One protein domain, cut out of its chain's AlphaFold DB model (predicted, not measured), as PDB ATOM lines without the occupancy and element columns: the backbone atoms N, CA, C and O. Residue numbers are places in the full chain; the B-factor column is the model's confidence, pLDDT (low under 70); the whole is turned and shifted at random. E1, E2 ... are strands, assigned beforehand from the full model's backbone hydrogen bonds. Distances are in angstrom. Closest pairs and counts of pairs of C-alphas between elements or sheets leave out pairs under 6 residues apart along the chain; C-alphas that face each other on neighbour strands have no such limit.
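AT A GLANCE: This is residues 255 to 313 of the 536 residues of an uncharacterized protein of bacterium (UniProt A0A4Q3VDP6). Two small antiparallel sheets, E1-E4-E3 and E2-E5-E6, sit next to each other, shifted so that they are only partly face to face, and E2 comes closest to the other sheet at Val 264. The turn round Ala 281 makes one end of the long axis, and the loop round Asp 295, between E4 and E5, makes the other. The printed part has 59 residues with no named helix and six named strands, E1 to E6 along the chain; under half of the residues, 28 of 59, are in named elements, and the class is all strand. The whole is compact, with a radius of gyration of the C-alphas of 11.6 A, but elongated in outline, spanning 37 by 23 by 14 A.

IN THESE COORDINATES: In the first sheet, E1 is residues 255 to 259, 13.3 A long, beginning at C-alpha 255 (51.022, 27.131, -14.075). E4 is residues 283 to 288, 16.6 A long, ending at C-alpha 288 (45.894, 26.339, -10.139). E3 is residues 275 to 277, 6.5 A long. In the second sheet, E2 is residues 264 to 266, 6.3 A long, and E5 is residues 300 to 304, 13.4 A long. E6 is residues 307 to 312, 14.4 A long, ending at C-alpha 312 (39.879, 23.823, -22.877).

HOW THE PARTS SIT: E4 is the inner strand of its sheet, with E1 and E3 as edge strands. E1 and E4 are antiparallel at 158 degrees, with N 256 and O 286 2.7 A apart, within hydrogen-bond range. E3 and E4 form a hairpin, antiparallel at 127 degrees, with N 287 and O 275 2.7 A apart, within hydrogen-bond range. The closest C-alphas of E2 and E4, those of Val 264 and Gln 286, are 6.8 A apart. The closest of E2 and E3, those of Val 264 and Thr 275, are 7.7 A apart. E5 is the inner strand of the other sheet; E2 and E5 are antiparallel at 150 degrees, with N 264 and O 303 2.8 A apart, within hydrogen-bond range. E5 and E6 form a hairpin, antiparallel at 152 degrees, with N 312 and O 300 2.8 A apart, within hydrogen-bond range. E4 and E5 are apart.

THE WHOLE: The two C-alphas farthest apart, those of Ala 281 and Asp 295, are 37.0 A apart. The printed part has no cut. The link from E4 to E5, with 11 residues, is long, and that from E2 to E3, with 8, is short. The mean pLDDT of the printed part is 74.0; 22 residues are under 70, among them residues 255 to 260, 291 to 298 and 309 to 313.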
ATOM      1  N   TYR A 255      50.814  25.740 -13.683       67.69
ATOM      2  CA  TYR A 255      51.022  27.131 -14.075       67.69
ATOM      3  C   TYR A 255      50.439  27.447 -15.460       67.69
ATOM      4  O   TYR A 255      50.492  26.642 -16.387       67.69
ATOM      5  N   ILE A 256      49.903  28.653 -15.606       67.69
ATOM      6  CA  ILE A 256      49.448  29.277 -16.845       67.69
ATOM      7  C   ILE A 256      50.255  30.553 -16.989       67.69
ATOM      8  O   ILE A 256      50.165  31.461 -16.161       67.69
ATOM      9  N   VAL A 257      51.053  30.620 -18.041       65.31
ATOM     10  CA  VAL A 257      51.996  31.712 -18.257       65.31
ATOM     11  C   VAL A 257      51.524  32.542 -19.442       65.31
ATOM     12  O   VAL A 257      51.219  32.005 -20.505       65.31
ATOM     13  N   ALA A 258      51.450  33.859 -19.265       63.50
ATOM     14  CA  ALA A 258      51.023  34.784 -20.305       63.50
ATOM     15  C   ALA A 258      51.859  36.070 -20.306       63.50
ATOM     16  O   ALA A 258      52.344  36.498 -19.256       63.50
ATOM     17  N   PRO A 259      52.031  36.720 -21.469       55.25
ATOM     18  CA  PRO A 259      52.745  37.984 -21.546       55.25
ATOM     19  C   PRO A 259      51.886  39.117 -20.977       55.25
ATOM     20  O   PRO A 259      50.732  39.288 -21.377       55.25
ATOM     21  N   VAL A 260      52.484  39.932 -20.106       67.38
ATOM     22  CA  VAL A 260      51.978  41.212 -19.569       67.38
ATOM     23  C   VAL A 260      50.714  41.130 -18.700       67.38
ATOM     24  O   VAL A 260      50.700  41.687 -17.605       67.38
ATOM     25  N   ALA A 261      49.647  40.476 -19.160       76.44
ATOM     26  CA  ALA A 261      48.364  40.392 -18.473       76.44
ATOM     27  C   ALA A 261      48.027  38.942 -18.080       76.44
ATOM     28  O   ALA A 261      48.314  38.027 -18.852       76.44
ATOM     29  N   PRO A 262      47.366  38.709 -16.930       82.62
ATOM     30  CA  PRO A 262      46.973  37.367 -16.515       82.62
ATOM     31  C   PRO A 262      46.048  36.691 -17.526       82.62
ATOM     32  O   PRO A 262      45.020  37.253 -17.911       82.62
ATOM     33  N   LEU A 263      46.402  35.468 -17.910       80.50
ATOM     34  CA  LEU A 263      45.508  34.548 -18.597       80.50
ATOM     35  C   LEU A 263      44.872  33.647 -17.541       80.50
ATOM     36  O   LEU A 263      45.537  32.803 -16.949       80.50
ATOM     37  N   VAL A 264      43.600  33.898 -17.257       87.12
ATOM     38  CA  VAL A 264      42.857  33.264 -16.170       87.12
ATOM     39  C   VAL A 264      42.087  32.073 -16.714       87.12
ATOM     40  O   VAL A 264      41.390  32.192 -17.724       87.12
ATOM     41  N   LEU A 265      42.181  30.940 -16.027       82.69
ATOM     42  CA  LEU A 265      41.370  29.768 -16.319       82.69
ATOM     43  C   LEU A 265      40.042  29.850 -15.571       82.69
ATOM     44  O   LEU A 265      40.016  29.934 -14.341       82.69
ATOM     45  N   LEU A 266      38.945  29.821 -16.321       87.44
ATOM     46  CA  LEU A 266      37.583  29.798 -15.807       87.44
ATOM     47  C   LEU A 266      36.964  28.413 -15.994       87.44
ATOM     48  O   LEU A 266      37.146  27.775 -17.029       87.44
ATOM     49  N   THR A 267      36.164  27.998 -15.021       86.69
ATOM     50  CA  THR A 267      35.183  26.917 -15.181       86.69
ATOM     51  C   THR A 267      34.132  27.267 -16.246       86.69
ATOM     52  O   THR A 267      33.947  28.448 -16.564       86.69
ATOM     53  N   PRO A 268      33.361  26.273 -16.721       82.88
ATOM     54  CA  PRO A 268      32.161  26.467 -17.548       82.88
ATOM     55  C   PRO A 268      31.204  27.554 -17.033       82.88
ATOM     56  O   PRO A 268      30.651  28.353 -17.790       82.88
ATOM     57  N   GLY A 269      31.048  27.629 -15.705       83.44
ATOM     58  CA  GLY A 269      30.214  28.616 -15.016       83.44
ATOM     59  C   GLY A 269      30.833  30.014 -14.906       83.44
ATOM     60  O   GLY A 269      30.242  30.890 -14.281       83.44
ATOM     61  N   GLY A 270      32.022  30.231 -15.476       86.69
ATOM     62  CA  GLY A 270      32.739  31.507 -15.438       86.69
ATOM     63  C   GLY A 270      33.492  31.777 -14.134       86.69
ATOM     64  O   GLY A 270      33.939  32.901 -13.915       86.69
ATOM     65  N   VAL A 271      33.639  30.777 -13.259       90.12
ATOM     66  CA  VAL A 271      34.370  30.921 -11.990       90.12
ATOM     67  C   VAL A 271      35.866  30.720 -12.231       90.12
ATOM     68  O   VAL A 271      36.225  29.666 -12.762       90.12
ATOM     69  N   PRO A 272      36.738  31.667 -11.840       88.94
ATOM     70  CA  PRO A 272      38.180  31.500 -11.954       88.94
ATOM     71  C   PRO A 272      38.692  30.430 -10.994       88.94
ATOM     72  O   PRO A 272      38.355  30.440  -9.812       88.94
ATOM     73  N   ILE A 273      39.511  29.521 -11.518       86.56
ATOM     74  CA  ILE A 273      40.159  28.444 -10.748       86.56
ATOM     75  C   ILE A 273      41.666  28.624 -10.629       86.56
ATOM     76  O   ILE A 273      42.300  27.932  -9.841       86.56
ATOM     77  N   SER A 274      42.229  29.560 -11.390       87.38
ATOM     78  CA  SER A 274      43.629  29.940 -11.297       87.38
ATOM     79  C   SER A 274      43.813  31.233 -10.509       87.38
ATOM     80  O   SER A 274      43.005  32.157 -10.625       87.38
ATOM     81  N   THR A 275      44.890  31.309  -9.737       91.25
ATOM     82  CA  THR A 275      45.278  32.438  -8.885       91.25
ATOM     83  C   THR A 275      46.638  32.984  -9.291       91.25
ATOM     84  O   THR A 275      47.448  32.263  -9.847       91.25
ATOM     85  N   ALA A 276      46.932  34.255  -9.025       90.88
ATOM     86  CA  ALA A 276      48.230  34.821  -9.393       90.88
ATOM     87  C   ALA A 276      49.389  34.198  -8.601       90.88
ATOM     88  O   ALA A 276      49.333  34.150  -7.374       90.88
ATOM     89  N   ALA A 277      50.444  33.808  -9.315       87.00
ATOM     90  CA  ALA A 277      51.720  33.379  -8.755       87.00
ATOM     91  C   ALA A 277      52.796  34.457  -8.976       87.00
ATOM     92  O   ALA A 277      52.606  35.409  -9.741       87.00
ATOM     93  N   ALA A 278      53.941  34.319  -8.301       87.88
ATOM     94  CA  ALA A 278      55.085  35.198  -8.527       87.88
ATOM     95  C   ALA A 278      55.559  35.089  -9.987       87.88
ATOM     96  O   ALA A 278      55.792  33.992 -10.485       87.88
ATOM     97  N   ALA A 279      55.704  36.229 -10.668       72.44
ATOM     98  CA  ALA A 279      56.063  36.288 -12.082       72.44
ATOM     99  C   ALA A 279      57.212  37.286 -12.323       72.44
ATOM    100  O   ALA A 279      57.212  38.367 -11.722       72.44
ATOM    101  N   PRO A 280      58.181  36.968 -13.203       64.31
ATOM    102  CA  PRO A 280      59.180  37.929 -13.666       64.31
ATOM    103  C   PRO A 280      58.548  39.119 -14.401       64.31
ATOM    104  O   PRO A 280      57.448  39.021 -14.947       64.31
ATOM    105  N   ALA A 281      59.269  40.241 -14.477       75.69
ATOM    106  CA  ALA A 281      58.809  41.417 -15.214       75.69
ATOM    107  C   ALA A 281      58.472  41.071 -16.681       75.69
ATOM    108  O   ALA A 281      59.209  40.352 -17.353       75.69
ATOM    109  N   GLY A 282      57.333  41.575 -17.168       64.44
ATOM    110  CA  GLY A 282      56.817  41.282 -18.512       64.44
ATOM    111  C   GLY A 282      55.961  40.013 -18.616       64.44
ATOM    112  O   GLY A 282      55.321  39.806 -19.648       64.44
ATOM    113  N   TRP A 283      55.871  39.215 -17.552       60.16
ATOM    114  CA  TRP A 283      55.055  38.005 -17.497       60.16
ATOM    115  C   TRP A 283      53.972  38.094 -16.427       60.16
ATOM    116  O   TRP A 283      54.114  38.768 -15.408       60.16
ATOM    117  N   ALA A 284      52.890  37.364 -16.655       73.06
ATOM    118  CA  ALA A 284      51.885  37.050 -15.664       73.06
ATOM    119  C   ALA A 284      51.787  35.529 -15.563       73.06
ATOM    120  O   ALA A 284      51.545  34.851 -16.563       73.06
ATOM    121  N   ILE A 285      51.975  35.004 -14.356       78.38
ATOM    122  CA  ILE A 285      51.807  33.584 -14.060       78.38
ATOM    123  C   ILE A 285      50.547  33.443 -13.211       78.38
ATOM    124  O   ILE A 285      50.350  34.172 -12.235       78.38
ATOM    125  N   GLN A 286      49.657  32.548 -13.620       85.19
ATOM    126  CA  GLN A 286      48.573  32.050 -12.787       85.19
ATOM    127  C   GLN A 286      48.882  30.611 -12.408       85.19
ATOM    128  O   GLN A 286      49.330  29.852 -13.254       85.19
ATOM    129  N   GLU A 287      48.622  30.221 -11.175       84.94
ATOM    130  CA  GLU A 287      48.713  28.848 -10.723       84.94
ATOM    131  C   GLU A 287      47.337  28.278 -10.397       84.94
ATOM    132  O   GLU A 287      46.427  29.025 -10.045       84.94
ATOM    133  N   TYR A 288      47.149  26.971 -10.532       78.25
ATOM    134  CA  TYR A 288      45.894  26.339 -10.139       78.25
ATOM    135  C   TYR A 288      46.081  24.897  -9.691       78.25
ATOM    136  O   TYR A 288      46.833  24.123 -10.289       78.25
ATOM    137  N   THR A 289      45.288  24.523  -8.693       73.69
ATOM    138  CA  THR A 289      45.130  23.145  -8.236       73.69
ATOM    139  C   THR A 289      43.677  22.763  -8.456       73.69
ATOM    140  O   THR A 289      42.812  23.075  -7.640       73.69
ATOM    141  N   LEU A 290      43.396  22.138  -9.599       70.25
ATOM    142  CA  LEU A 290      42.072  21.607  -9.894       70.25
ATOM    143  C   LEU A 290      42.103  20.088  -9.676       70.25
ATOM    144  O   LEU A 290      42.855  19.401 -10.373       70.25
ATOM    145  N   PRO A 291      41.328  19.555  -8.715       65.88
ATOM    146  CA  PRO A 291      41.079  18.124  -8.635       65.88
ATOM    147  C   PRO A 291      40.343  17.702  -9.905       65.88
ATOM    148  O   PRO A 291      39.285  18.257 -10.199       65.88
ATOM    149  N   LEU A 292      40.917  16.761 -10.652       63.75
ATOM    150  CA  LEU A 292      40.272  16.177 -11.821       63.75
ATOM    151  C   LEU A 292      39.758  14.780 -11.489       63.75
ATOM    152  O   LEU A 292      40.353  14.044 -10.706       63.75
ATOM    153  N   SER A 293      38.623  14.470 -12.081       57.41
ATOM    154  CA  SER A 293      37.779  13.297 -11.900       57.41
ATOM    155  C   SER A 293      37.589  12.507 -13.195       57.41
ATOM    156  O   SER A 293      37.160  11.361 -13.127       57.41
ATOM    157  N   GLY A 294      37.916  13.090 -14.355       53.12
ATOM    158  CA  GLY A 294      37.699  12.488 -15.672       53.12
ATOM    159  C   GLY A 294      36.348  12.847 -16.299       53.12
ATOM    160  O   GLY A 294      36.195  12.684 -17.506       53.12
ATOM    161  N   ASP A 295      35.416  13.401 -15.515       61.38
ATOM    162  CA  ASP A 295      34.080  13.843 -15.941       61.38
ATOM    163  C   ASP A 295      33.991  15.376 -16.099       61.38
ATOM    164  O   ASP A 295      32.937  15.995 -15.904       61.38
ATOM    165  N   GLU A 296      35.112  16.038 -16.393       62.91
ATOM    166  CA  GLU A 296      35.137  17.486 -16.573       62.91
ATOM    167  C   GLU A 296      34.271  17.920 -17.761       62.91
ATOM    168  O   GLU A 296      34.196  17.280 -18.805       62.91
ATOM    169  N   ALA A 297      33.623  19.075 -17.639       69.31
ATOM    170  CA  ALA A 297      32.966  19.680 -18.788       69.31
ATOM    171  C   ALA A 297      34.008  20.202 -19.796       69.31
ATOM    172  O   ALA A 297      35.084  20.664 -19.419       69.31
ATOM    173  N   SER A 298      33.676  20.186 -21.086       65.31
ATOM    174  CA  SER A 298      34.598  20.548 -22.172       65.31
ATOM    175  C   SER A 298      34.757  22.044 -22.441       65.31
ATOM    176  O   SER A 298      35.429  22.435 -23.397       65.31
ATOM    177  N   ASP A 299      34.151  22.901 -21.620       75.00
ATOM    178  CA  ASP A 299      34.047  24.337 -21.865       75.00
ATOM    179  C   ASP A 299      34.695  25.206 -20.780       75.00
ATOM    180  O   ASP A 299      34.255  26.336 -20.542       75.00
ATOM    181  N   TYR A 300      35.790  24.739 -20.174       79.62
ATOM    182  CA  TYR A 300      36.677  25.632 -19.421       79.62
ATOM    183  C   TYR A 300      37.264  26.677 -20.368       79.62
ATOM    184  O   TYR A 300      37.499  26.404 -21.542       79.62
ATOM    185  N   ARG A 301      37.495  27.901 -19.891       80.00
ATOM    186  CA  ARG A 301      37.877  29.027 -20.760       80.00
ATOM    187  C   ARG A 301      39.133  29.706 -20.268       80.00
ATOM    188  O   ARG A 301      39.206  30.094 -19.106       80.00
ATOM    189  N   LEU A 302      40.074  29.938 -21.177       74.19
ATOM    190  CA  LEU A 302      41.179  30.864 -20.940       74.19
ATOM    191  C   LEU A 302      40.747  32.272 -21.318       74.19
ATOM    192  O   LEU A 302      40.408  32.541 -22.477       74.19
ATOM    193  N   VAL A 303      40.770  33.170 -20.341       79.12
ATOM    194  CA  VAL A 303      40.342  34.554 -20.503       79.12
ATOM    195  C   VAL A 303      41.462  35.498 -20.099       79.12
ATOM    196  O   VAL A 303      41.975  35.435 -18.988       79.12
ATOM    197  N   GLN A 304      41.805  36.424 -20.989       81.00
ATOM    198  CA  GLN A 304      42.728  37.521 -20.704       81.00
ATOM    199  C   GLN A 304      42.063  38.824 -21.148       81.00
ATOM    200  O   GLN A 304      41.534  38.923 -22.255       81.00
ATOM    201  N   ALA A 305      42.032  39.813 -20.251       78.56
ATOM    202  CA  ALA A 305      41.407  41.119 -20.486       78.56
ATOM    203  C   ALA A 305      39.960  41.048 -21.042       78.56
ATOM    204  O   ALA A 305      39.571  41.833 -21.903       78.56
ATOM    205  N   GLY A 306      39.157  40.084 -20.570       75.25
ATOM    206  CA  GLY A 306      37.757  39.900 -20.983       75.25
ATOM    207  C   GLY A 306      37.558  39.207 -22.337       75.25
ATOM    208  O   GLY A 306      36.421  38.931 -22.715       75.25
ATOM    209  N   LYS A 307      38.636  38.878 -23.056       73.94
ATOM    210  CA  LYS A 307      38.587  38.092 -24.291       73.94
ATOM    211  C   LYS A 307      38.824  36.616 -23.978       73.94
ATOM    212  O   LYS A 307      39.777  36.282 -23.283       73.94
ATOM    213  N   THR A 308      37.975  35.743 -24.519       73.00
ATOM    214  CA  THR A 308      38.202  34.290 -24.488       73.00
ATOM    215  C   THR A 308      39.157  33.910 -25.616       73.00
ATOM    216  O   THR A 308      38.919  34.274 -26.767       73.00
ATOM    217  N   PHE A 309      40.236  33.210 -25.278       61.06
ATOM    218  CA  PHE A 309      41.262  32.770 -26.230       61.06
ATOM    219  C   PHE A 309      41.070  31.324 -26.675       61.06
ATOM    220  O   PHE A 309      41.468  30.972 -27.779       61.06
ATOM    221  N   GLY A 310      40.423  30.507 -25.847       54.44
ATOM    222  CA  GLY A 310      40.123  29.123 -26.176       54.44
ATOM    223  C   GLY A 310      39.178  28.495 -25.165       54.44
ATOM    224  O   GLY A 310      39.092  28.946 -24.016       54.44
ATOM    225  N   ALA A 311      38.474  27.467 -25.628       56.78
ATOM    226  CA  ALA A 311      37.873  26.466 -24.768       56.78
ATOM    227  C   ALA A 311      38.911  25.364 -24.526       56.78
ATOM    228  O   ALA A 311      39.661  25.009 -25.436       56.78
ATOM    229  N   LEU A 312      38.973  24.870 -23.301       53.72
ATOM    230  CA  LEU A 312      39.879  23.823 -22.877       53.72
ATOM    231  C   LEU A 312      39.081  22.704 -22.224       53.72
ATOM    232  O   LEU A 312      38.130  22.956 -21.484       53.72
ATOM    233  N   TYR A 313      39.567  21.485 -22.415       55.03
ATOM    234  CA  TYR A 313      39.295  20.384 -21.509       55.03
ATOM    235  C   TYR A 313      40.497  20.292 -20.564       55.03
ATOM    236  O   TYR A 313      41.595  19.980 -21.040       55.03
TER     237      TYR A 313